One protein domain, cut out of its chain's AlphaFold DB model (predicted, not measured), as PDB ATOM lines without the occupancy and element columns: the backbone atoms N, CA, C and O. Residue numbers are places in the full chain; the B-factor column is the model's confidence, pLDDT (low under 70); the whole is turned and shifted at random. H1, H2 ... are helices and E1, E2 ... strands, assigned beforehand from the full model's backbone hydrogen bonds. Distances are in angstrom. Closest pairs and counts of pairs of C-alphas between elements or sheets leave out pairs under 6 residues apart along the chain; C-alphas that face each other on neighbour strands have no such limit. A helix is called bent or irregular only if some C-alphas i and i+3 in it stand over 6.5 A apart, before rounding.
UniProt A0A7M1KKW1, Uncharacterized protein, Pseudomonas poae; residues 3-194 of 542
ATOM      1  N   ILE A   3     189.295 274.327 241.963       95.94
ATOM      2  CA  ILE A   3     190.489 274.444 241.118       95.94
ATOM      3  C   ILE A   3     191.397 273.259 241.438       95.94
ATOM      4  O   ILE A   3     191.802 273.072 242.585       95.94
ATOM      5  N   ASP A   4     191.680 272.447 240.424       96.00
ATOM      6  CA  ASP A   4     192.527 271.263 240.510       96.00
ATOM      7  C   ASP A   4     193.804 271.477 239.700       96.00
ATOM      8  O   ASP A   4     193.777 271.513 238.468       96.00
ATOM      9  N   ALA A   5     194.917 271.658 240.410       93.88
ATOM     10  CA  ALA A   5     196.214 271.926 239.803       93.88
ATOM     11  C   ALA A   5     196.860 270.669 239.202       93.88
ATOM     12  O   ALA A   5     197.731 270.791 238.349       93.88
ATOM     13  N   ALA A   6     196.448 269.461 239.609       92.44
ATOM     14  CA  ALA A   6     197.012 268.232 239.051       92.44
ATOM     15  C   ALA A   6     196.502 267.973 237.626       92.44
ATOM     16  O   ALA A   6     197.235 267.460 236.782       92.44
ATOM     17  N   SER A   7     195.250 268.345 237.349       93.56
ATOM     18  CA  SER A   7     194.606 268.158 236.045       93.56
ATOM     19  C   SER A   7     194.348 269.463 235.283       93.56
ATOM     20  O   SER A   7     193.640 269.445 234.268       93.56
ATOM     21  N   ASN A   8     194.874 270.596 235.768       95.44
ATOM     22  CA  ASN A   8     194.576 271.950 235.282       95.44
ATOM     23  C   ASN A   8     193.081 272.126 234.991       95.44
ATOM     24  O   ASN A   8     192.670 272.415 233.864       95.44
ATOM     25  N   THR A   9     192.257 271.815 235.993       97.06
ATOM     26  CA  THR A   9     190.802 271.778 235.856       97.06
ATOM     27  C   THR A   9     190.141 272.812 236.746       97.06
ATOM     28  O   THR A   9     190.417 272.891 237.940       97.06
ATOM     29  N   VAL A  10     189.215 273.575 236.173       97.19
ATOM     30  CA  VAL A  10     188.306 274.451 236.915       97.19
ATOM     31  C   VAL A  10     186.908 273.858 236.839       97.19
ATOM     32  O   VAL A  10     186.447 273.475 235.768       97.19
ATOM     33  N   SER A  11     186.232 273.751 237.980       97.25
ATOM     34  CA  SER A  11     184.838 273.314 238.065       97.25
ATOM     35  C   SER A  11     184.000 274.311 238.850       97.25
ATOM     36  O   SER A  11     184.390 274.755 239.931       97.25
ATOM     37  N   VAL A  12     182.819 274.637 238.349       96.06
ATOM     38  CA  VAL A  12     181.841 275.489 239.027       96.06
ATOM     39  C   VAL A  12     180.544 274.710 239.131       96.06
ATOM     40  O   VAL A  12     180.151 274.051 238.178       96.06
ATOM     41  N   ILE A  13     179.923 274.758 240.305       95.12
ATOM     42  CA  ILE A  13     178.579 274.248 240.543       95.12
ATOM     43  C   ILE A  13     177.779 275.365 241.204       95.12
ATOM     44  O   ILE A  13     178.280 275.999 242.139       95.12
ATOM     45  N   ASP A  14     176.582 275.607 240.693       94.31
ATOM     46  CA  ASP A  14     175.558 276.454 241.297       94.31
ATOM     47  C   ASP A  14     174.345 275.603 241.688       94.31
ATOM     48  O   ASP A  14     174.204 274.474 241.237       94.31
ATOM     49  N   ASN A  15     173.474 276.136 242.536       92.69
ATOM     50  CA  ASN A  15     172.195 275.536 242.919       92.69
ATOM     51  C   ASN A  15     171.012 276.303 242.296       92.69
ATOM     52  O   ASN A  15     169.988 276.517 242.946       92.69
ATOM     53  N   GLY A  16     171.198 276.798 241.069       92.19
ATOM     54  CA  GLY A  16     170.200 277.544 240.312       92.19
ATOM     55  C   GLY A  16     169.144 276.645 239.666       92.19
ATOM     56  O   GLY A  16     168.912 275.510 240.079       92.19
ATOM     57  N   ILE A  17     168.491 277.156 238.621       92.38
ATOM     58  CA  ILE A  17     167.314 276.529 237.988       92.38
ATOM     59  C   ILE A  17     167.618 275.321 237.086       92.38
ATOM     60  O   ILE A  17     166.689 274.628 236.678       92.38
ATOM     61  N   GLY A  18     168.894 275.070 236.779       93.12
ATOM     62  CA  GLY A  18     169.301 274.021 235.844       93.12
ATOM     63  C   GLY A  18     168.998 274.346 234.374       93.12
ATOM     64  O   GLY A  18     168.411 275.369 234.037       93.12
ATOM     65  N   ILE A  19     169.421 273.455 233.482       92.75
ATOM     66  CA  ILE A  19     169.239 273.511 232.032       92.75
ATOM     67  C   ILE A  19     168.527 272.218 231.623       92.75
ATOM     68  O   ILE A  19     169.020 271.130 231.933       92.75
ATOM     69  N   PRO A  20     167.387 272.301 230.918       90.31
ATOM     70  CA  PRO A  20     166.660 271.111 230.501       90.31
ATOM     71  C   PRO A  20     167.408 270.409 229.365       90.31
ATOM     72  O   PRO A  20     167.963 271.074 228.486       90.31
ATOM     73  N   GLU A  21     167.354 269.076 229.335       90.00
ATOM     74  CA  GLU A  21     168.024 268.241 228.323       90.00
ATOM     75  C   GLU A  21     167.810 268.730 226.878       90.00
ATOM     76  O   GLU A  21     168.808 268.969 226.193       90.00
ATOM     77  N   PRO A  22     166.575 269.044 226.419       89.50
ATOM     78  CA  PRO A  22     166.350 269.474 225.038       89.50
ATOM     79  C   PRO A  22     167.001 270.817 224.681       89.50
ATOM     80  O   PRO A  22     167.102 271.158 223.504       89.50
ATOM     81  N   ARG A  23     167.415 271.606 225.680       89.38
ATOM     82  CA  ARG A  23     168.034 272.923 225.484       89.38
ATOM     83  C   ARG A  23     169.542 272.911 225.678       89.38
ATOM     84  O   ARG A  23     170.181 273.915 225.387       89.38
ATOM     85  N   LEU A  24     170.137 271.807 226.125       88.81
ATOM     86  CA  LEU A  24     171.568 271.763 226.427       88.81
ATOM     87  C   LEU A  24     172.419 272.094 225.190       88.81
ATOM     88  O   LEU A  24     173.324 272.926 225.257       88.81
ATOM     89  N   HIS A  25     172.063 271.525 224.036       86.00
ATOM     90  CA  HIS A  25     172.724 271.822 222.765       86.00
ATOM     91  C   HIS A  25     172.519 273.284 222.323       86.00
ATOM     92  O   HIS A  25     173.444 273.913 221.809       86.00
ATOM     93  N   GLU A  26     171.323 273.845 222.534       87.31
ATOM     94  CA  GLU A  26     171.018 275.253 222.246       87.31
ATOM     95  C   GLU A  26     171.891 276.182 223.102       87.31
ATOM     96  O   GLU A  26     172.513 277.088 222.560       87.31
ATOM     97  N   MET A  27     172.006 275.922 224.410       87.81
ATOM     98  CA  MET A  27     172.780 276.745 225.354       87.81
ATOM     99  C   MET A  27     174.287 276.739 225.086       87.81
ATOM    100  O   MET A  27     174.982 277.695 225.433       87.81
ATOM    101  N   LEU A  28     174.809 275.662 224.498       87.00
ATOM    102  CA  LEU A  28     176.222 275.541 224.134       87.00
ATOM    103  C   LEU A  28     176.549 276.237 222.804       87.00
ATOM    104  O   LEU A  28     177.711 276.589 222.561       87.00
ATOM    105  N   ALA A  29     175.546 276.457 221.951       85.25
ATOM    106  CA  ALA A  29     175.720 277.123 220.670       85.25
ATOM    107  C   ALA A  29     175.982 278.636 220.844       85.25
ATOM    108  O   ALA A  29     175.422 279.263 221.745       85.25
ATOM    109  N   PRO A  30     176.791 279.263 219.967       83.31
ATOM    110  CA  PRO A  30     176.985 280.710 219.994       83.31
ATOM    111  C   PRO A  30     175.653 281.458 219.857       83.31
ATOM    112  O   PRO A  30     174.922 281.254 218.890       83.31
ATOM    113  N   GLY A  31     175.361 282.354 220.800       82.38
ATOM    114  CA  GLY A  31     174.097 283.099 220.837       82.38
ATOM    115  C   GLY A  31     172.959 282.360 221.544       82.38
ATOM    116  O   GLY A  31     171.883 282.934 221.699       82.38
ATOM    117  N   GLY A  32     173.194 281.127 221.998       84.19
ATOM    118  CA  GLY A  32     172.253 280.329 222.770       84.19
ATOM    119  C   GLY A  32     171.946 280.931 224.138       84.19
ATOM    120  O   GLY A  32     172.825 281.442 224.841       84.19
ATOM    121  N   GLY A  33     170.679 280.891 224.536       82.69
ATOM    122  CA  GLY A  33     170.260 281.435 225.818       82.69
ATOM    123  C   GLY A  33     168.768 281.303 226.071       82.69
ATOM    124  O   GLY A  33     167.950 281.251 225.162       82.69
ATOM    125  N   ASP A  34     168.417 281.280 227.343       80.56
ATOM    126  CA  ASP A  34     167.060 281.272 227.884       80.56
ATOM    127  C   ASP A  34     166.647 282.627 228.461       80.56
ATOM    128  O   ASP A  34     165.662 282.722 229.186       80.56
ATOM    129  N   LYS A  35     167.399 283.663 228.091       79.69
ATOM    130  CA  LYS A  35     167.286 285.011 228.629       79.69
ATOM    131  C   LYS A  35     165.973 285.656 228.232       79.69
ATOM    132  O   LYS A  35     165.652 285.721 227.043       79.69
ATOM    133  N   ASP A  36     165.250 286.171 229.215       75.00
ATOM    134  CA  ASP A  36     163.974 286.857 229.014       75.00
ATOM    135  C   ASP A  36     164.149 288.373 228.798       75.00
ATOM    136  O   ASP A  36     163.224 289.052 228.346       75.00
ATOM    137  N   GLY A  37     165.350 288.905 229.064       69.31
ATOM    138  CA  GLY A  37     165.671 290.317 228.881       69.31
ATOM    139  C   GLY A  37     165.020 291.242 229.911       69.31
ATOM    140  O   GLY A  37     164.969 292.451 229.677       69.31
ATOM    141  N   ASN A  38     164.551 290.707 231.045       71.25
ATOM    142  CA  ASN A  38     163.864 291.459 232.101       71.25
ATOM    143  C   ASN A  38     164.757 292.482 232.840       71.25
ATOM    144  O   ASN A  38     164.254 293.333 233.570       71.25
ATOM    145  N   GLY A  39     166.074 292.439 232.609       67.31
ATOM    146  CA  GLY A  39     167.051 293.400 233.121       67.31
ATOM    147  C   GLY A  39     167.855 292.925 234.333       67.31
ATOM    148  O   GLY A  39     168.928 293.483 234.569       67.31
ATOM    149  N   GLU A  40     167.415 291.879 235.034       73.31
ATOM    150  CA  GLU A  40     168.116 291.319 236.204       73.31
ATOM    151  C   GLU A  40     169.258 290.369 235.804       73.31
ATOM    152  O   GLU A  40     170.209 290.152 236.554       73.31
ATOM    153  N   GLU A  41     169.215 289.851 234.578       80.69
ATOM    154  CA  GLU A  41     170.220 288.938 234.042       80.69
ATOM    155  C   GLU A  41     171.521 289.667 233.681       80.69
ATOM    156  O   GLU A  41     171.522 290.660 232.945       80.69
ATOM    157  N   VAL A  42     172.661 289.149 234.148       80.44
ATOM    158  CA  VAL A  42     173.987 289.713 233.832       80.44
ATOM    159  C   VAL A  42     174.410 289.391 232.396       80.44
ATOM    160  O   VAL A  42     174.957 290.239 231.692       80.44
ATOM    161  N   GLY A  43     174.176 288.159 231.940       79.75
ATOM    162  CA  GLY A  43     174.537 287.749 230.586       79.75
ATOM    163  C   GLY A  43     173.605 288.376 229.551       79.75
ATOM    164  O   GLY A  43     172.400 288.250 229.675       79.75
ATOM    165  N   GLU A  44     174.147 288.976 228.487       77.31
ATOM    166  CA  GLU A  44     173.319 289.632 227.453       77.31
ATOM    167  C   GLU A  44     173.248 288.866 226.130       77.31
ATOM    168  O   GLU A  44     172.295 289.000 225.372       77.31
ATOM    169  N   LYS A  45     174.303 288.114 225.802       77.75
ATOM    170  CA  LYS A  45     174.574 287.712 224.414       77.75
ATOM    171  C   LYS A  45     174.619 286.211 224.143       77.75
ATOM    172  O   LYS A  45     174.729 285.826 222.988       77.75
ATOM    173  N   GLY A  46     174.612 285.375 225.181       83.06
ATOM    174  CA  GLY A  46     174.605 283.919 224.990       83.06
ATOM    175  C   GLY A  46     175.896 283.332 224.401       83.06
ATOM    176  O   GLY A  46     175.847 282.369 223.654       83.06
ATOM    177  N   VAL A  47     177.063 283.924 224.684       84.62
ATOM    178  CA  VAL A  47     178.362 283.401 224.194       84.62
ATOM    179  C   VAL A  47     179.274 282.869 225.293       84.62
ATOM    180  O   VAL A  47     180.240 282.175 224.996       84.62
ATOM    181  N   GLY A  48     178.989 283.183 226.560       85.75
ATOM    182  CA  GLY A  48     179.882 282.867 227.678       85.75
ATOM    183  C   GLY A  48     180.196 281.375 227.782       85.75
ATOM    184  O   GLY A  48     181.362 281.000 227.836       85.75
ATOM    185  N   LEU A  49     179.170 280.521 227.725       88.50
ATOM    186  CA  LEU A  49     179.355 279.075 227.828       88.50
ATOM    187  C   LEU A  49     180.145 278.511 226.639       88.50
ATOM    188  O   LEU A  49     181.030 277.683 226.832       88.50
ATOM    189  N   THR A  50     179.910 279.025 225.431       88.38
ATOM    190  CA  THR A  50     180.704 278.672 224.250       88.38
ATOM    191  C   THR A  50     182.185 279.006 224.450       88.38
ATOM    192  O   THR A  50     183.028 278.159 224.184       88.38
ATOM    193  N   TYR A  51     182.534 280.187 224.979       88.06
ATOM    194  CA  TYR A  51     183.937 280.525 225.286       88.06
ATOM    195  C   TYR A  51     184.568 279.551 226.292       88.06
ATOM    196  O   TYR A  51     185.728 279.161 226.138       88.06
ATOM    197  N   VAL A  52     183.801 279.133 227.301       91.19
ATOM    198  CA  VAL A  52     184.254 278.176 228.319       91.19
ATOM    199  C   VAL A  52     184.595 276.820 227.688       91.19
ATOM    200  O   VAL A  52     185.639 276.260 228.017       91.19
ATOM    201  N   VAL A  53     183.802 276.332 226.725       92.56
ATOM    202  CA  VAL A  53     184.084 275.080 225.989       92.56
ATOM    203  C   VAL A  53     185.475 275.092 225.349       92.56
ATOM    204  O   VAL A  53     186.188 274.096 225.417       92.56
ATOM    205  N   PHE A  54     185.890 276.222 224.771       91.25
ATOM    206  CA  PHE A  54     187.177 276.351 224.076       91.25
ATOM    207  C   PHE A  54     188.352 276.754 224.981       91.25
ATOM    208  O   PHE A  54     189.476 276.887 224.502       91.25
ATOM    209  N   SER A  55     188.123 276.940 226.284       91.38
ATOM    210  CA  SER A  55     189.173 277.351 227.230       91.38
ATOM    211  C   SER A  55     190.101 276.199 227.650       91.38
ATOM    212  O   SER A  55     191.132 276.438 228.272       91.38
ATOM    213  N   GLY A  56     189.749 274.955 227.316       92.88
ATOM    214  CA  GLY A  56     190.546 273.760 227.585       92.88
ATOM    215  C   GLY A  56     190.173 272.609 226.652       92.88
ATOM    216  O   GLY A  56     189.356 272.759 225.742       92.88
ATOM    217  N   ASN A  57     190.779 271.443 226.865       94.19
ATOM    218  CA  ASN A  57     190.523 270.268 226.028       94.19
ATOM    219  C   ASN A  57     189.441 269.338 226.569       94.19
ATOM    220  O   ASN A  57     188.961 268.508 225.811       94.19
ATOM    221  N   ASN A  58     189.044 269.466 227.833       95.19
ATOM    222  CA  ASN A  58     188.036 268.598 228.435       95.19
ATOM    223  C   ASN A  58     186.925 269.428 229.062       95.19
ATOM    224  O   ASN A  58     187.001 269.768 230.239       95.19
ATOM    225  N   PHE A  59     185.892 269.742 228.289       96.75
ATOM    226  CA  PHE A  59     184.683 270.369 228.804       96.75
ATOM    227  C   PHE A  59     183.658 269.301 229.190       96.75
ATOM    228  O   PHE A  59     183.431 268.347 228.443       96.75
ATOM    229  N   SER A  60     182.991 269.488 230.323       96.88
ATOM    230  CA  SER A  60     181.801 268.729 230.700       96.88
ATOM    231  C   SER A  60     180.765 269.636 231.340       96.88
ATOM    232  O   SER A  60     181.118 270.503 232.146       96.88
ATOM    233  N   ILE A  61     179.500 269.373 231.045       96.12
ATOM    234  CA  ILE A  61     178.361 269.994 231.708       96.12
ATOM    235  C   ILE A  61     177.423 268.912 232.233       96.12
ATOM    236  O   ILE A  61     177.174 267.906 231.575       96.12
ATOM    237  N   GLU A  62     176.922 269.140 233.435       95.50
ATOM    238  CA  GLU A  62     175.930 268.329 234.122       95.50
ATOM    239  C   GLU A  62     174.896 269.299 234.684       95.50
ATOM    240  O   GLU A  62     175.255 270.275 235.345       95.50
ATOM    241  N   SER A  63     173.623 269.079 234.397       95.06
ATOM    242  CA  SER A  63     172.567 269.974 234.831       95.06
ATOM    243  C   SER A  63     171.307 269.206 235.179       95.06
ATOM    244  O   SER A  63     170.970 268.201 234.554       95.06
ATOM    245  N   LYS A  64     170.617 269.676 236.209       94.19
ATOM    246  CA  LYS A  64     169.403 269.061 236.719       94.19
ATOM    247  C   LYS A  64     168.375 270.137 236.992       94.19
ATOM    248  O   LYS A  64     168.683 271.119 237.661       94.19
ATOM    249  N   ILE A  65     167.161 269.898 236.519       94.06
ATOM    250  CA  ILE A  65     165.968 270.640 236.925       94.06
ATOM    251  C   ILE A  65     165.251 269.826 237.997       94.06
ATOM    252  O   ILE A  65     165.294 268.592 237.992       94.06
ATOM    253  N   ARG A  66     164.564 270.516 238.909       91.38
ATOM    254  CA  ARG A  66     163.703 269.877 239.903       91.38
ATOM    255  C   ARG A  66     162.742 268.882 239.239       91.38
ATOM    256  O   ARG A  66     162.090 269.210 238.254       91.38
ATOM    257  N   ASP A  67     162.673 267.681 239.811       88.81
ATOM    258  CA  ASP A  67     161.820 266.569 239.367       88.81
ATOM    259  C   ASP A  67     162.098 266.043 237.941       88.81
ATOM    260  O   ASP A  67     161.268 265.327 237.381       88.81
ATOM    261  N   ALA A  68     163.267 266.349 237.365       89.62
ATOM    262  CA  ALA A  68     163.722 265.822 236.079       89.62
ATOM    263  C   ALA A  68     164.995 264.966 236.214       89.62
ATOM    264  O   ALA A  68     165.736 265.055 237.202       89.62
ATOM    265  N   ASP A  69     165.249 264.150 235.188       89.94
ATOM    266  CA  ASP A  69     166.512 263.434 235.030       89.94
ATOM    267  C   ASP A  69     167.671 264.406 234.760       89.94
ATOM    268  O   ASP A  69     167.484 265.559 234.360       89.94
ATOM    269  N   ILE A  70     168.894 263.943 235.025       92.12
ATOM    270  CA  ILE A  70     170.101 264.749 234.838       92.12
ATOM    271  C   ILE A  70     170.453 264.777 233.355       92.12
ATOM    272  O   ILE A  70     170.702 263.737 232.749       92.12
ATOM    273  N   ALA A  71     170.547 265.983 232.809       92.88
ATOM    274  CA  ALA A  71     171.066 266.235 231.480       92.88
ATOM    275  C   ALA A  71     172.576 266.476 231.545       92.88
ATOM    276  O   ALA A  71     173.074 267.161 232.442       92.88
ATOM    277  N   GLY A  72     173.330 265.979 230.571       94.75
ATOM    278  CA  GLY A  72     174.749 266.282 230.523       94.75
ATOM    279  C   GLY A  72     175.457 265.778 229.285       94.75
ATOM    280  O   GLY A  72     174.907 265.068 228.447       94.75
ATOM    281  N   GLY A  73     176.711 266.185 229.177       94.00
ATOM    282  CA  GLY A  73     177.573 265.763 228.091       94.00
ATOM    283  C   GLY A  73     178.934 266.429 228.136       94.00
ATOM    284  O   GLY A  73     179.255 267.212 229.039       94.00
ATOM    285  N   LYS A  74     179.757 266.092 227.147       95.38
ATOM    286  CA  LYS A  74     181.163 266.488 227.084       95.38
ATOM    287  C   LYS A  74     181.557 266.994 225.710       95.38
ATOM    288  O   LYS A  74     180.987 266.608 224.695       95.38
ATOM    289  N   VAL A  75     182.590 267.828 225.700       94.44
ATOM    290  CA  VAL A  75     183.316 268.221 224.492       94.44
ATOM    291  C   VAL A  75     184.799 267.974 224.741       94.44
ATOM    292  O   VAL A  75     185.344 268.411 225.757       94.44
ATOM    293  N   GLN A  76     185.448 267.273 223.814       94.25
ATOM    294  CA  GLN A  76     186.869 266.940 223.889       94.25
ATOM    295  C   GLN A  76     187.673 267.664 222.807       94.25
ATOM    296  O   GLN A  76     187.162 267.950 221.724       94.25
ATOM    297  N   SER A  77     188.944 267.937 223.104       92.31
ATOM    298  CA  SER A  77     189.932 268.518 222.186       92.31
ATOM    299  C   SER A  77     189.542 269.882 221.597       92.31
ATOM    300  O   SER A  77     190.035 270.260 220.535       92.31
ATOM    301  N   ALA A  78     188.665 270.637 222.271       91.81
ATOM    302  CA  ALA A  78     188.146 271.906 221.763       91.81
ATOM    303  C   ALA A  78     189.244 272.968 221.590       91.81
ATOM    304  O   ALA A  78     189.348 273.572 220.524       91.81
ATOM    305  N   GLN A  79     190.096 273.162 222.604       90.69
ATOM    306  CA  GLN A  79     191.232 274.084 222.513       90.69
ATOM    307  C   GLN A  79     192.278 273.606 221.494       90.69
ATOM    308  O   GLN A  79     192.831 274.413 220.751       90.69
ATOM    309  N   ALA A  80     192.527 272.295 221.416       89.88
ATOM    310  CA  ALA A  80     193.465 271.728 220.457       89.88
ATOM    311  C   ALA A  80     193.024 271.975 219.003       89.88
ATOM    312  O   ALA A  80     193.850 272.289 218.150       89.88
ATOM    313  N   TRP A  81     191.720 271.873 218.741       92.50
ATOM    314  CA  TRP A  81     191.134 272.227 217.452       92.50
ATOM    315  C   TRP A  81     191.201 273.730 217.170       92.50
ATOM    316  O   TRP A  81     191.580 274.117 216.069       92.50
ATOM    317  N   LEU A  82     190.889 274.576 218.161       89.62
ATOM    318  CA  LEU A  82     190.965 276.036 218.014       89.62
ATOM    319  C   LEU A  82     192.384 276.514 217.661       89.62
ATOM    320  O   LEU A  82     192.536 277.458 216.896       89.62
ATOM    321  N   ASN A  83     193.404 275.849 218.204       87.56
ATOM    322  CA  ASN A  83     194.815 276.154 217.963       87.56
ATOM    323  C   ASN A  83     195.404 275.408 216.748       87.56
ATOM    324  O   ASN A  83     196.618 275.425 216.566       87.56
ATOM    325  N   GLU A  84     194.571 274.729 215.951       88.75
ATOM    326  CA  GLU A  84     194.968 274.022 214.725       88.75
ATOM    327  C   GLU A  84     196.084 272.976 214.927       88.75
ATOM    328  O   GLU A  84     196.920 272.749 214.049       88.75
ATOM    329  N   TYR A  85     196.111 272.288 216.078       85.75
ATOM    330  CA  TYR A  85     197.112 271.241 216.298       85.75
ATOM    331  C   TYR A  85     196.956 270.100 215.273       85.75
ATOM    332  O   TYR A  85     195.823 269.676 215.000       85.75
ATOM    333  N   PRO A  86     198.064 269.546 214.733       84.94
ATOM    334  CA  PRO A  86     198.008 268.463 213.756       84.94
ATOM    335  C   PRO A  86     197.188 267.266 214.252       84.94
ATOM    336  O   PRO A  86     197.426 266.743 215.338       84.94
ATOM    337  N   GLY A  87     196.226 266.823 213.438       81.81
ATOM    338  CA  GLY A  87     195.342 265.698 213.767       81.81
ATOM    339  C   GLY A  87     194.151 266.044 214.668       81.81
ATOM    340  O   GLY A  87     193.394 265.144 215.025       81.81
ATOM    341  N   SER A  88     193.954 267.318 215.026       85.69
ATOM    342  CA  SER A  88     192.743 267.757 215.723       85.69
ATOM    343  C   SER A  88     191.515 267.720 214.799       85.69
ATOM    344  O   SER A  88     191.575 268.068 213.619       85.69
ATOM    345  N   CYS A  89     190.380 267.284 215.343       86.81
ATOM    346  CA  CYS A  89     189.095 267.235 214.647       86.81
ATOM    347  C   CYS A  89     188.152 268.292 215.217       86.81
ATOM    348  O   CYS A  89     188.296 268.698 216.369       86.81
ATOM    349  N   ARG A  90     187.150 268.697 214.425       89.00
ATOM    350  CA  ARG A  90     186.097 269.601 214.900       89.00
ATOM    351  C   ARG A  90     185.453 269.021 216.170       89.00
ATOM    352  O   ARG A  90     184.981 267.884 216.111       89.00
ATOM    353  N   PRO A  91     185.403 269.774 217.282       90.00
ATOM    354  CA  PRO A  91     184.835 269.283 218.525       90.00
ATOM    355  C   PRO A  91     183.343 268.993 218.354       90.00
ATOM    356  O   PRO A  91     182.611 269.767 217.731       90.00
ATOM    357  N   LEU A  92     182.910 267.870 218.921       90.19
ATOM    358  CA  LEU A  92     181.516 267.441 218.962       90.19
ATOM    359  C   LEU A  92     181.045 267.401 220.411       90.19
ATOM    360  O   LEU A  92     181.810 267.043 221.309       90.19
ATOM    361  N   PHE A  93     179.781 267.760 220.617       90.25
ATOM    362  CA  PHE A  93     179.105 267.530 221.882       90.25
ATOM    363  C   PHE A  93     178.631 266.077 221.935       90.25
ATOM    364  O   PHE A  93     177.939 265.618 221.027       90.25
ATOM    365  N   LEU A  94     179.042 265.362 222.976       91.12
ATOM    366  CA  LEU A  94     178.663 263.978 223.231       91.12
ATOM    367  C   LEU A  94     177.770 263.951 224.467       91.12
ATOM    368  O   LEU A  94     178.235 264.267 225.562       91.12
ATOM    369  N   GLU A  95     176.502 263.600 224.280       90.38
ATOM    370  CA  GLU A  95     175.559 263.401 225.381       90.38
ATOM    371  C   GLU A  95     176.006 262.234 226.266       90.38
ATOM    372  O   GLU A  95     176.513 261.217 225.782       90.38
ATOM    373  N   GLU A  96     175.816 262.379 227.574       87.38
ATOM    374  CA  GLU A  96     176.122 261.337 228.548       87.38
ATOM    375  C   GLU A  96     174.908 261.057 229.427       87.38
ATOM    376  O   GLU A  96     174.320 261.964 230.013       87.38
ATOM    377  N   SER A  97     174.570 259.776 229.581       82.00
ATOM    378  CA  SER A  97     173.604 259.345 230.587       82.00
ATOM    379  C   SER A  97     174.247 259.438 231.970       82.00
ATOM    380  O   SER A  97     175.060 258.593 232.353       82.00
ATOM    381  N   ILE A  98     173.894 260.476 232.724       83.25
ATOM    382  CA  ILE A  98     174.410 260.702 234.073       83.25
ATOM    383  C   ILE A  98     173.409 260.142 235.076       83.25
ATOM    384  O   ILE A  98     172.265 260.577 235.154       83.25
ATOM    385  N   SER A  99     173.855 259.187 235.889       74.19
ATOM    386  CA  SER A  99     173.115 258.753 237.073       74.19
ATOM    387  C   SER A  99     173.894 259.182 238.311       74.19
ATOM    388  O   SER A  99     175.030 258.757 238.520       74.19
ATOM    389  N   THR A 100     173.305 260.051 239.134       73.31
ATOM    390  CA  THR A 100     173.852 260.378 240.455       73.31
ATOM    391  C   THR A 100     172.869 259.952 241.533       73.31
ATOM    392  O   THR A 100     171.672 260.219 241.450       73.31
ATOM    393  N   SER A 101     173.372 259.280 242.565       69.50
ATOM    394  CA  SER A 101     172.611 258.997 243.787       69.50
ATOM    395  C   SER A 101     172.737 260.122 244.819       69.50
ATOM    396  O   SER A 101     172.078 260.082 245.859       69.50
ATOM    397  N   GLN A 102     173.579 261.130 244.558       80.62
ATOM    398  CA  GLN A 102     173.783 262.254 245.465       80.62
ATOM    399  C   GLN A 102     172.613 263.237 245.390       80.62
ATOM    400  O   GLN A 102     172.410 263.921 244.394       80.62
ATOM    401  N   THR A 103     171.868 263.342 246.485       83.38
ATOM    402  CA  THR A 103     170.769 264.307 246.644       83.38
ATOM    403  C   THR A 103     171.215 265.617 247.290       83.38
ATOM    404  O   THR A 103     170.473 266.597 247.282       83.38
ATOM    405  N   THR A 104     172.429 265.650 247.843       87.81
ATOM    406  CA  THR A 104     172.980 266.813 248.539       87.81
ATOM    407  C   THR A 104     174.460 266.997 248.245       87.81
ATOM    408  O   THR A 104     175.212 266.021 248.212       87.81
ATOM    409  N   TYR A 105     174.894 268.249 248.157       86.00
ATOM    410  CA  TYR A 105     176.294 268.639 248.118       86.00
ATOM    411  C   TYR A 105     176.749 269.062 249.515       86.00
ATOM    412  O   TYR A 105     176.217 270.013 250.084       86.00
ATOM    413  N   THR A 106     177.722 268.346 250.083       86.44
ATOM    414  CA  THR A 106     178.259 268.653 251.416       86.44
ATOM    415  C   THR A 106     179.636 269.285 251.298       86.44
ATOM    416  O   THR A 106     180.547 268.709 250.705       86.44
ATOM    417  N   ILE A 107     179.789 270.455 251.905       84.44
ATOM    418  CA  ILE A 107     181.033 271.207 251.979       84.44
ATOM    419  C   ILE A 107     181.565 271.099 253.402       84.44
ATOM    420  O   ILE A 107     180.889 271.482 254.362       84.44
ATOM    421  N   ALA A 108     182.779 270.562 253.530       78.69
ATOM    422  CA  ALA A 108     183.444 270.431 254.816       78.69
ATOM    423  C   ALA A 108     183.614 271.807 255.473       78.69
ATOM    424  O   ALA A 108     184.026 272.770 254.823       78.69
ATOM    425  N   SER A 109     183.288 271.900 256.761       70.69
ATOM    426  CA  SER A 109     183.457 273.151 257.491       70.69
ATOM    427  C   SER A 109     184.945 273.484 257.660       70.69
ATOM    428  O   SER A 109     185.716 272.610 258.062       70.69
ATOM    429  N   PRO A 110     185.372 274.737 257.425       62.22
ATOM    430  CA  PRO A 110     186.778 275.122 257.553       62.22
ATOM    431  C   PRO A 110     187.282 275.164 259.007       62.22
ATOM    432  O   PRO A 110     188.488 275.224 259.235       62.22
ATOM    433  N   ARG A 111     186.392 275.141 260.013       63.78
ATOM    434  CA  ARG A 111     186.761 275.097 261.440       63.78
ATOM    435  C   ARG A 111     186.462 273.725 262.038       63.78
ATOM    436  O   ARG A 111     185.324 273.263 261.972       63.78
ATOM    437  N   ASN A 112     187.452 273.138 262.715       60.78
ATOM    438  CA  ASN A 112     187.267 271.914 263.500       60.78
ATOM    439  C   ASN A 112     186.075 272.066 264.463       60.78
ATOM    440  O   ASN A 112     186.066 272.959 265.310       60.78
ATOM    441  N   GLY A 113     185.071 271.198 264.311       65.44
ATOM    442  CA  GLY A 113     183.869 271.157 265.152       65.44
ATOM    443  C   GLY A 113     182.685 272.010 264.680       65.44
ATOM    444  O   GLY A 113     181.624 271.936 265.292       65.44
ATOM    445  N   SER A 114     182.819 272.797 263.607       71.75
ATOM    446  CA  SER A 114     181.667 273.464 262.981       71.75
ATOM    447  C   SER A 114     180.924 272.496 262.045       71.75
ATOM    448  O   SER A 114     181.575 271.670 261.401       71.75
ATOM    449  N   PRO A 115     179.582 272.559 261.955       74.88
ATOM    450  CA  PRO A 115     178.831 271.693 261.053       74.88
ATOM    451  C   PRO A 115     179.200 271.982 259.593       74.88
ATOM    452  O   PRO A 115     179.519 273.119 259.224       74.88
ATOM    453  N   ASN A 116     179.166 270.937 258.767       84.12
ATOM    454  CA  ASN A 116     179.324 271.062 257.322       84.12
ATOM    455  C   ASN A 116     178.154 271.855 256.735       84.12
ATOM    456  O   ASN A 116     177.028 271.766 257.228       84.12
ATOM    457  N   ALA A 117     178.415 272.605 255.666       83.75
ATOM    458  CA  ALA A 117     177.340 273.208 254.892       83.75
ATOM    459  C   ALA A 117     176.792 272.156 253.923       83.75
ATOM    460  O   ALA A 117     177.562 271.519 253.203       83.75
ATOM    461  N   THR A 118     175.478 271.964 253.908       86.69
ATOM    462  CA  THR A 118     174.817 270.991 253.037       86.69
ATOM    463  C   THR A 118     173.790 271.709 252.182       86.69
ATOM    464  O   THR A 118     172.928 272.409 252.706       86.69
ATOM    465  N   TYR A 119     173.887 271.513 250.872       86.50
ATOM    466  CA  TYR A 119     173.001 272.116 249.885       86.50
ATOM    467  C   TYR A 119     172.230 271.020 249.150       86.50
ATOM    468  O   TYR A 119     172.835 270.009 248.785       86.50
ATOM    469  N   PRO A 120     170.915 271.173 248.937       88.81
ATOM    470  CA  PRO A 120     170.164 270.241 248.109       88.81
ATOM    471  C   PRO A 120     170.632 270.323 246.648       88.81
ATOM    472  O   PRO A 120     170.995 271.391 246.163       88.81
ATOM    473  N   LEU A 121     170.642 269.177 245.967       88.81
ATOM    474  CA  LEU A 121     170.881 269.046 244.525       88.81
ATOM    475  C   LEU A 121     169.579 268.635 243.815       88.81
ATOM    476  O   LEU A 121     169.546 267.727 242.979       88.81
ATOM    477  N   ASP A 122     168.467 269.257 244.210       90.62
ATOM    478  CA  ASP A 122     167.190 269.141 243.506       90.62
ATOM    479  C   ASP A 122     167.246 269.862 242.154       90.62
ATOM    480  O   ASP A 122     166.663 269.366 241.195       90.62
ATOM    481  N   SER A 123     168.010 270.954 242.068       93.75
ATOM    482  CA  SER A 123     168.293 271.691 240.838       93.75
ATOM    483  C   SER A 123     169.703 272.293 240.881       93.75
ATOM    484  O   SER A 123     170.110 272.825 241.915       93.75
ATOM    485  N   TYR A 124     170.474 272.160 239.800       95.31
ATOM    486  CA  TYR A 124     171.846 272.682 239.714       95.31
ATOM    487  C   TYR A 124     172.366 272.718 238.280       95.31
ATOM    488  O   TYR A 124     171.897 271.982 237.412       95.31
ATOM    489  N   THR A 125     173.418 273.504 238.057       95.44
ATOM    490  CA  THR A 125     174.310 273.332 236.908       95.44
ATOM    491  C   THR A 125     175.744 273.208 237.390       95.44
ATOM    492  O   THR A 125     176.209 273.949 238.253       95.44
ATOM    493  N   LYS A 126     176.463 272.236 236.835       96.12
ATOM    494  CA  LYS A 126     177.877 271.999 237.075       96.12
ATOM    495  C   LYS A 126     178.614 271.991 235.749       96.12
ATOM    496  O   LYS A 126     178.307 271.214 234.852       96.12
ATOM    497  N   ILE A 127     179.626 272.838 235.656       97.06
ATOM    498  CA  ILE A 127     180.493 272.961 234.490       97.06
ATOM    499  C   ILE A 127     181.920 272.680 234.933       97.06
ATOM    500  O   ILE A 127     182.377 273.218 235.944       97.06
ATOM    501  N   SER A 128     182.635 271.869 234.164       97.69
ATOM    502  CA  SER A 128     184.056 271.607 234.369       97.69
ATOM    503  C   SER A 128     184.813 271.781 233.063       97.69
ATOM    504  O   SER A 128     184.373 271.306 232.021       97.69
ATOM    505  N   VAL A 129     185.968 272.438 233.135       97.56
ATOM    506  CA  VAL A 129     186.919 272.556 232.028       97.56
ATOM    507  C   VAL A 129     188.285 272.119 232.517       97.56
ATOM    508  O   VAL A 129     188.836 272.725 233.433       97.56
ATOM    509  N   GLY A 130     188.800 271.045 231.931       96.44
ATOM    510  CA  GLY A 130     190.086 270.439 232.243       96.44
ATOM    511  C   GLY A 130     191.087 270.531 231.101       96.44
ATOM    512  O   GLY A 130     190.734 270.838 229.959       96.44
ATOM    513  N   ASN A 131     192.349 270.236 231.431       94.31
ATOM    514  CA  ASN A 131     193.493 270.437 230.543       94.31
ATOM    515  C   ASN A 131     193.536 271.858 229.970       94.31
ATOM    516  O   ASN A 131     193.725 272.046 228.770       94.31
ATOM    517  N   ILE A 132     193.328 272.844 230.840       93.56
ATOM    518  CA  ILE A 132     193.546 274.245 230.502       93.56
ATOM    519  C   ILE A 132     195.058 274.460 230.409       93.56
ATOM    520  O   ILE A 132     195.793 274.196 231.366       93.56
ATOM    521  N   THR A 133     195.525 274.924 229.254       86.56
ATOM    522  CA  THR A 133     196.923 275.326 229.064       86.56
ATOM    523  C   THR A 133     197.074 276.792 229.469       86.56
ATOM    524  O   THR A 133     196.431 277.641 228.845       86.56
ATOM    525  N   PRO A 134     197.884 277.122 230.495       82.00
ATOM    526  CA  PRO A 134     198.186 278.510 230.829       82.00
ATOM    527  C   PRO A 134     198.828 279.227 229.638       82.00
ATOM    528  O   PRO A 134     199.680 278.657 228.956       82.00
ATOM    529  N   VAL A 135     198.420 280.470 229.393       77.81
ATOM    530  CA  VAL A 135     199.015 281.306 228.346       77.81
ATOM    531  C   VAL A 135     200.378 281.800 228.829       77.81
ATOM    532  O   VAL A 135     200.508 282.260 229.964       77.81
ATOM    533  N   GLU A 136     201.398 281.692 227.980       72.12
ATOM    534  CA  GLU A 136     202.737 282.193 228.290       72.12
ATOM    535  C   GLU A 136     202.696 283.709 228.548       72.12
ATOM    536  O   GLU A 136     202.087 284.463 227.792       72.12
ATOM    537  N   GLY A 137     203.308 284.152 229.650       67.06
ATOM    538  CA  GLY A 137     203.306 285.558 230.072       67.06
ATOM    539  C   GLY A 137     202.082 286.009 230.884       67.06
ATOM    540  O   GLY A 137     202.101 287.129 231.397       67.06
ATOM    541  N   ASP A 138     201.056 285.171 231.061       73.38
ATOM    542  CA  ASP A 138     199.902 285.466 231.926       73.38
ATOM    543  C   ASP A 138     200.004 284.760 233.295       73.38
ATOM    544  O   ASP A 138     200.836 283.874 233.515       73.38
ATOM    545  N   ILE A 139     199.154 285.151 234.247       78.50
ATOM    546  CA  ILE A 139     199.088 284.530 235.572       78.50
ATOM    547  C   ILE A 139     198.588 283.085 235.441       78.50
ATOM    548  O   ILE A 139     197.429 282.825 235.110       78.50
ATOM    549  N   ASN A 140     199.436 282.124 235.808       87.19
ATOM    550  CA  ASN A 140     199.023 280.732 235.936       87.19
ATOM    551  C   ASN A 140     198.212 280.522 237.226       87.19
ATOM    552  O   ASN A 140     198.763 280.362 238.318       87.19
ATOM    553  N   ILE A 141     196.886 280.469 237.095       89.50
ATOM    554  CA  ILE A 141     195.968 280.289 238.231       89.50
ATOM    555  C   ILE A 141     196.174 278.967 238.987       89.50
ATOM    556  O   ILE A 141     195.849 278.891 240.168       89.50
ATOM    557  N   PHE A 142     196.745 277.938 238.350       91.56
ATOM    558  CA  PHE A 142     196.980 276.629 238.975       91.56
ATOM    559  C   PHE A 142     198.221 276.607 239.878       91.56
ATOM    560  O   PHE A 142     198.377 275.686 240.675       91.56
ATOM    561  N   SER A 143     199.088 277.621 239.784       87.81
ATOM    562  CA  SER A 143     200.236 277.792 240.685       87.81
ATOM    563  C   SER A 143     199.972 278.753 241.846       87.81
ATOM    564  O   SER A 143     200.850 278.956 242.683       87.81
ATOM    565  N   LEU A 144     198.790 279.370 241.902       87.62
ATOM    566  CA  LEU A 144     198.451 280.344 242.934       87.62
ATOM    567  C   LEU A 144     198.020 279.678 244.250       87.62
ATOM    568  O   LEU A 144     197.408 278.611 244.288       87.62
ATOM    569  N   THR A 145     198.303 280.368 245.349       87.44
ATOM    570  CA  THR A 145     197.814 280.055 246.696       87.44
ATOM    571  C   THR A 145     196.346 280.466 246.870       87.44
ATOM    572  O   THR A 145     195.811 281.265 246.100       87.44
ATOM    573  N   GLY A 146     195.689 279.973 247.925       88.06
ATOM    574  CA  GLY A 146     194.297 280.338 248.231       88.06
ATOM    575  C   GLY A 146     194.034 281.832 248.415       88.06
ATOM    576  O   GLY A 146     193.125 282.348 247.760       88.06
ATOM    577  N   PRO A 147     194.856 282.569 249.184       89.31
ATOM    578  CA  PRO A 147     194.717 284.020 249.288       89.31
ATOM    579  C   PRO A 147     194.828 284.738 247.933       89.31
ATOM    580  O   PRO A 147     193.986 285.571 247.608       89.31
ATOM    581  N   GLN A 148     195.805 284.357 247.101       89.69
ATOM    582  CA  GLN A 148     195.985 284.926 245.758       89.69
ATOM    583  C   GLN A 148     194.772 284.675 244.854       89.69
ATOM    584  O   GLN A 148     194.293 285.591 244.186       89.69
ATOM    585  N   LEU A 149     194.259 283.441 244.842       90.56
ATOM    586  CA  LEU A 149     193.072 283.082 244.064       90.56
ATOM    587  C   LEU A 149     191.825 283.798 244.561       90.56
ATOM    588  O   LEU A 149     191.021 284.244 243.747       90.56
ATOM    589  N   THR A 150     191.679 283.953 245.875       92.12
ATOM    590  CA  THR A 150     190.573 284.698 246.477       92.12
ATOM    591  C   THR A 150     190.546 286.143 245.983       92.12
ATOM    592  O   THR A 150     189.505 286.605 245.511       92.12
ATOM    593  N   ASP A 151     191.679 286.849 246.022       91.50
ATOM    594  CA  ASP A 151     191.763 288.228 245.528       91.50
ATOM    595  C   ASP A 151     191.534 288.306 244.004       91.50
ATOM    596  O   ASP A 151     190.832 289.201 243.524       91.50
ATOM    597  N   LEU A 152     192.051 287.345 243.228       90.62
ATOM    598  CA  LEU A 152     191.835 287.283 241.777       90.62
ATOM    599  C   LEU A 152     190.352 287.075 241.429       90.62
ATOM    600  O   LEU A 152     189.774 287.822 240.637       90.62
ATOM    601  N   ILE A 153     189.706 286.096 242.060       92.12
ATOM    602  CA  ILE A 153     188.300 285.750 241.827       92.12
ATOM    603  C   ILE A 153     187.385 286.918 242.222       92.12
ATOM    604  O   ILE A 153     186.487 287.278 241.457       92.12
ATOM    605  N   ARG A 154     187.651 287.575 243.358       93.19
ATOM    606  CA  ARG A 154     186.882 288.737 243.841       93.19
ATOM    607  C   ARG A 154     187.090 290.025 243.039       93.19
ATOM    608  O   ARG A 154     186.420 291.016 243.318       93.19
ATOM    609  N   THR A 155     188.000 290.058 242.071       90.75
ATOM    610  CA  THR A 155     188.252 291.256 241.243       90.75
ATOM    611  C   THR A 155     187.975 291.042 239.762       90.75
ATOM    612  O   THR A 155     187.723 292.015 239.050       90.75
ATOM    613  N   ARG A 156     188.024 289.792 239.286       87.19
ATOM    614  CA  ARG A 156     187.932 289.439 237.859       87.19
ATOM    615  C   ARG A 156     186.713 288.590 237.497       87.19
ATOM    616  O   ARG A 156     186.555 288.249 236.331       87.19
ATOM    617  N   THR A 157     185.867 288.225 238.462       89.12
ATOM    618  CA  THR A 157     184.704 287.354 238.224       89.12
ATOM    619  C   THR A 157     183.438 287.892 238.888       89.12
ATOM    620  O   THR A 157     183.498 288.827 239.686       89.12
ATOM    621  N   ALA A 158     182.299 287.248 238.620       88.94
ATOM    622  CA  ALA A 158     181.011 287.545 239.252       88.94
ATOM    623  C   ALA A 158     181.009 287.403 240.787       88.94
ATOM    624  O   ALA A 158     180.147 287.967 241.445       88.94
ATOM    625  N   VAL A 159     181.988 286.710 241.379       92.94
ATOM    626  CA  VAL A 159     182.163 286.674 242.843       92.94
ATOM    627  C   VAL A 159     182.528 288.054 243.396       92.94
ATOM    628  O   VAL A 159     182.212 288.377 244.537       92.94
ATOM    629  N   GLY A 160     183.175 288.892 242.586       93.25
ATOM    630  CA  GLY A 160     183.536 290.262 242.921       93.25
ATOM    631  C   GLY A 160     182.367 291.236 242.881       93.25
ATOM    632  O   GLY A 160     182.502 292.281 242.253       93.25
ATOM    633  N   VAL A 161     181.238 290.916 243.521       92.56
ATOM    634  CA  VAL A 161     180.012 291.723 243.439       92.56
ATOM    635  C   VAL A 161     180.279 293.175 243.857       92.56
ATOM    636  O   VAL A 161     180.680 293.453 244.991       92.56
ATOM    637  N   THR A 162     180.063 294.118 242.942       91.38
ATOM    638  CA  THR A 162     180.393 295.542 243.107       91.38
ATOM    639  C   THR A 162     179.351 296.310 243.909       91.38
ATOM    640  O   THR A 162     179.677 297.355 244.465       91.38
ATOM    641  N   ARG A 163     178.122 295.800 244.060       88.06
ATOM    642  CA  ARG A 163     177.043 296.523 244.758       88.06
ATOM    643  C   ARG A 163     177.423 296.929 246.181       88.06
ATOM    644  O   ARG A 163     177.198 298.069 246.568       88.06
ATOM    645  N   ARG A 164     178.129 296.061 246.920       89.06
ATOM    646  CA  ARG A 164     178.636 296.378 248.272       89.06
ATOM    647  C   ARG A 164     179.757 297.415 248.299       89.06
ATOM    648  O   ARG A 164     179.962 298.053 249.329       89.06
ATOM    649  N   LEU A 165     180.470 297.599 247.188       88.62
ATOM    650  CA  LEU A 165     181.429 298.693 247.045       88.62
ATOM    651  C   LEU A 165     180.703 300.039 247.019       88.62
ATOM    652  O   LEU A 165     181.217 301.015 247.555       88.62
ATOM    653  N   ILE A 166     179.515 300.073 246.413       85.62
ATOM    654  CA  ILE A 166     178.688 301.275 246.296       85.62
ATOM    655  C   ILE A 166     177.830 301.484 247.552       85.62
ATOM    656  O   ILE A 166     177.721 302.597 248.063       85.62
ATOM    657  N   ASN A 167     177.262 300.398 248.077       84.06
ATOM    658  CA  ASN A 167     176.365 300.364 249.222       84.06
ATOM    659  C   ASN A 167     176.806 299.278 250.215       84.06
ATOM    660  O   ASN A 167     176.372 298.127 250.158       84.06
ATOM    661  N   SER A 168     177.667 299.642 251.167       80.19
ATOM    662  CA  SER A 168     178.276 298.694 252.115       80.19
ATOM    663  C   SER A 168     177.270 297.920 252.979       80.19
ATOM    664  O   SER A 168     177.621 296.873 253.533       80.19
ATOM    665  N   GLY A 169     176.040 298.432 253.108       80.44
ATOM    666  CA  GLY A 169     174.954 297.827 253.879       80.44
ATOM    667  C   GLY A 169     174.202 296.701 253.167       80.44
ATOM    668  O   GLY A 169     173.388 296.044 253.812       80.44
ATOM    669  N   GLU A 170     174.450 296.454 251.878       83.69
ATOM    670  CA  GLU A 170     173.779 295.361 251.169       83.69
ATOM    671  C   GLU A 170     174.231 293.979 251.662       83.69
ATOM    672  O   GLU A 170     175.404 293.796 252.016       83.69
ATOM    673  N   PRO A 171     173.315 292.992 251.705       82.12
ATOM    674  CA  PRO A 171     173.675 291.615 252.010       82.12
ATOM    675  C   PRO A 171     174.580 291.031 250.918       82.12
ATOM    676  O   PRO A 171     174.643 291.528 249.794       82.12
ATOM    677  N   PHE A 172     175.290 289.952 251.248       83.00
ATOM    678  CA  PHE A 172     175.958 289.153 250.223       83.00
ATOM    679  C   PHE A 172     174.912 288.507 249.314       83.00
ATOM    680  O   PHE A 172     173.910 287.988 249.801       83.00
ATOM    681  N   GLU A 173     175.156 288.547 248.006       82.81
ATOM    682  CA  GLU A 173     174.197 288.076 247.000       82.81
ATOM    683  C   GLU A 173     174.063 286.548 247.003       82.81
ATOM    684  O   GLU A 173     172.981 286.015 246.775       82.81
ATOM    685  N   PHE A 174     175.152 285.842 247.308       89.69
ATOM    686  CA  PHE A 174     175.186 284.387 247.405       89.69
ATOM    687  C   PHE A 174     176.355 283.909 248.272       89.69
ATOM    688  O   PHE A 174     177.348 284.614 248.474       89.69
ATOM    689  N   ASP A 175     176.247 282.671 248.749       90.50
ATOM    690  CA  ASP A 175     177.343 281.973 249.409       90.50
ATOM    691  C   ASP A 175     178.294 281.377 248.365       90.50
ATOM    692  O   ASP A 175     177.887 280.589 247.513       90.50
ATOM    693  N   PHE A 176     179.582 281.723 248.443       92.50
ATOM    694  CA  PHE A 176     180.603 281.178 247.554       92.50
ATOM    695  C   PHE A 176     181.634 280.361 248.325       92.50
ATOM    696  O   PHE A 176     182.153 280.783 249.358       92.50
ATOM    697  N   TYR A 177     181.972 279.195 247.781       92.62
ATOM    698  CA  TYR A 177     183.000 278.317 248.327       92.62
ATOM    699  C   TYR A 177     184.060 278.027 247.274       92.62
ATOM    700  O   TYR A 177     183.734 277.648 246.142       92.62
ATOM    701  N   LEU A 178     185.322 278.168 247.664       93.50
ATOM    702  CA  LEU A 178     186.481 277.818 246.857       93.50
ATOM    703  C   LEU A 178     187.135 276.569 247.434       93.50
ATOM    704  O   LEU A 178     187.549 276.561 248.589       93.50
ATOM    705  N   THR A 179     187.238 275.524 246.620       93.56
ATOM    706  CA  THR A 179     188.007 274.318 246.925       93.56
ATOM    707  C   THR A 179     189.262 274.302 246.070       93.56
ATOM    708  O   THR A 179     189.178 274.352 244.844       93.56
ATOM    709  N   LEU A 180     190.421 274.184 246.700       93.81
ATOM    710  CA  LEU A 180     191.703 274.066 246.019       93.81
ATOM    711  C   LEU A 180     192.239 272.665 246.213       93.81
ATOM    712  O   LEU A 180     192.314 272.182 247.339       93.81
ATOM    713  N   LYS A 181     192.613 272.022 245.114       93.69
ATOM    714  CA  LYS A 181     193.332 270.752 245.103       93.69
ATOM    715  C   LYS A 181     194.721 271.026 244.549       93.69
ATOM    716  O   LYS A 181     194.923 271.097 243.337       93.69
ATOM    717  N   LEU A 182     195.654 271.252 245.462       86.44
ATOM    718  CA  LEU A 182     197.054 271.509 245.160       86.44
ATOM    719  C   LEU A 182     197.879 270.251 245.466       86.44
ATOM    720  O   LEU A 182     197.440 269.407 246.250       86.44
ATOM    721  N   PRO A 183     199.108 270.130 244.936       81.50
ATOM    722  CA  PRO A 183     200.018 269.052 245.334       81.50
ATOM    723  C   PRO A 183     200.288 269.009 246.848       81.50
ATOM    724  O   PRO A 183     200.573 267.949 247.397       81.50
ATOM    725  N   SER A 184     200.177 270.153 247.534       81.81
ATOM    726  CA  SER A 184     200.319 270.280 248.989       81.81
ATOM    727  C   SER A 184     199.106 269.783 249.786       81.81
ATOM    728  O   SER A 184     199.201 269.651 251.006       81.81
ATOM    729  N   GLY A 185     197.976 269.512 249.127       87.06
ATOM    730  CA  GLY A 185     196.748 269.034 249.751       87.06
ATOM    731  C   GLY A 185     195.493 269.722 249.225       87.06
ATOM    732  O   GLY A 185     195.526 270.541 248.303       87.06
ATOM    733  N   GLN A 186     194.364 269.375 249.840       90.38
ATOM    734  CA  GLN A 186     193.067 269.964 249.537       90.38
ATOM    735  C   GLN A 186     192.633 270.923 250.650       90.38
ATOM    736  O   GLN A 186     192.699 270.577 251.828       90.38
ATOM    737  N   SER A 187     192.137 272.098 250.275       89.56
ATOM    738  CA  SER A 187     191.502 273.050 251.188       89.56
ATOM    739  C   SER A 187     190.166 273.522 250.628       89.56
ATOM    740  O   SER A 187     189.959 273.531 249.415       89.56
ATOM    741  N   THR A 188     189.256 273.919 251.515       90.12
ATOM    742  CA  THR A 188     187.993 274.553 251.137       90.12
ATOM    743  C   THR A 188     187.718 275.726 252.061       90.12
ATOM    744  O   THR A 188     187.798 275.589 253.281       90.12
ATOM    745  N   GLU A 189     187.381 276.875 251.487       89.94
ATOM    746  CA  GLU A 189     187.078 278.101 252.222       89.94
ATOM    747  C   GLU A 189     185.809 278.771 251.694       89.94
ATOM    748  O   GLU A 189     185.496 278.702 250.503       89.94
ATOM    749  N   LYS A 190     185.058 279.410 252.599       91.31
ATOM    750  CA  LYS A 190     183.952 280.298 252.233       91.31
ATOM    751  C   LYS A 190     184.535 281.674 251.927       91.31
ATOM    752  O   LYS A 190     185.271 282.210 252.752       91.31
ATOM    753  N   ILE A 191     184.190 282.231 250.772       92.00
ATOM    754  CA  ILE A 191     184.611 283.565 250.350       92.00
ATOM    755  C   ILE A 191     183.380 284.458 250.281       92.00
ATOM    756  O   ILE A 191     182.346 284.084 249.730       92.00
ATOM    757  N   ASP A 192     183.525 285.661 250.812       91.81
ATOM    758  CA  ASP A 192     182.520 286.705 250.716       91.81
ATOM    759  C   ASP A 192     182.364 287.168 249.260       91.81
ATOM    760  O   ASP A 192     183.309 287.697 248.662       91.81
ATOM    761  N   ALA A 193     181.163 286.997 248.699       92.88
ATOM    762  CA  ALA A 193     180.805 287.451 247.357       92.88
ATOM    763  C   ALA A 193     180.693 288.986 247.317       92.88
ATOM    764  O   ALA A 193     179.614 289.568 247.428       92.88
ATOM    765  N   CYS A 194     181.842 289.652 247.252       93.50
ATOM    766  CA  CYS A 194     181.957 291.098 247.148       93.50
ATOM    767  C   CYS A 194     183.284 291.498 246.503       93.50
ATOM    768  O   CYS A 194     184.305 290.816 246.653       93.50
TER     769      CYS A 194
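This is residues 3 to 194 of the 542 residues of an uncharacterized protein of Pseudomonas poae (UniProt A0A7M1KKW1). A five-stranded antiparallel sheet, E1 E7 E2 E3 E4, makes a wall with H1 over one face, and a long hairpin, E8 and E9, runs near its E1 edge with H4 packed on it. A smaller hairpin, E5 and E6, comes close to E9 at Ile 107 of E5, and two long loops, residues 29 to 47 between H1 and H2 and residues 131 to 145 between E7 and H4, hold no named element. The printed part has 192 residues with five named helices and nine named strands, in the order E1 H1 H2 E2 E3 H3 E4 E5 E6 E7 H4 H5 E8 E9; the class is mixed, with 87 residues, under half, in named elements. The whole is compact, with a radius of gyration of the C-alphas of 17.7 A and spans of 50 by 42 by 38 A.

In the large sheet, E1 is residues 9 to 14, 16.8 A long, from C-alpha 9 at (190.802, 271.778, 235.856); E7 is 124 to 130, 19.8 A; E2 is 58 to 64, 20.4 A; E3 is 71 to 76, 17.5 A; and E4 is 93 to 95. E5 is 104 to 107 and E6 is 117 to 120. E8, residues 175 to 182, and E9, residues 185 to 192, are 22.7 A each, and E9 ends with C-alpha 192 at (182.520, 286.705, 250.716). H1 is 21 to 28, 11.7 A; H2 is 48 to 53; H3 is 78 to 82; H4 is 146 to 156, 15.2 A; H5 is 163 to 166. H1 is irregular: C-alphas 22 and 25 are 7.2 A apart.

E1 and E4 are the edge strands. N 12 and O 127 of E1 and E7 are 2.8 A apart, N 60 and O 128 of E2 and E7 2.8 A, N 61 and O 73 of the hairpin E2 and E3 3.0 A, and N 74 and O 94 of E3 and E4 2.9 A, within hydrogen-bond range. E1, H1, H2 and E2 form a split strand-helix-strand unit, two strands running the same way with E7 between them in the sheet; its crossover is right-handed. H1 is on the sheet, over E3, at a height over the sheet of 8.6 A, and runs along the strands, only just, at 27 degrees to E3 on the local plane; the closest C-alphas of H1 and E3, Glu 21 and Ala 71, are 4.8 A apart. H2 only grazes the sheet with residues 49 to 53. H1 and H2 only just touch, with 3 pairs of C-alphas within 8 A, the closest Leu 28 and Thr 50 at 5.5 A, about perpendicular at 88 degrees. H3 is close to but not clearly touching H2, and is only just not on the sheet, with 4 pairs of C-alphas within 10 A. E1 and E8 are near each other. In the hairpin E8 and E9, N 180 and O 187 are 2.8 A apart; in E5 and E6, N 105 and O 119 are 2.8 A apart. The closest C-alphas of H4 and E9, Thr 150 and Ile 191, are 7.2 A apart, and those of E5 and E9, Ile 107 and Thr 188, 7.8 A. H5 is apart from H4 and E9. Every O i to N i+4 pair is within range in H2, H3 and H4; 2 of 4 are in H1, and H5 is too short for one.

The C-alphas farthest apart, Gly 87 and Gly 169, are 55.3 A apart. The printed part has no cut. The links H1 to H2 and E7 to H4 are long. The mean pLDDT of the printed part is 87.5; residues 37, 39, 101, 110 to 113 and 137 are under 70.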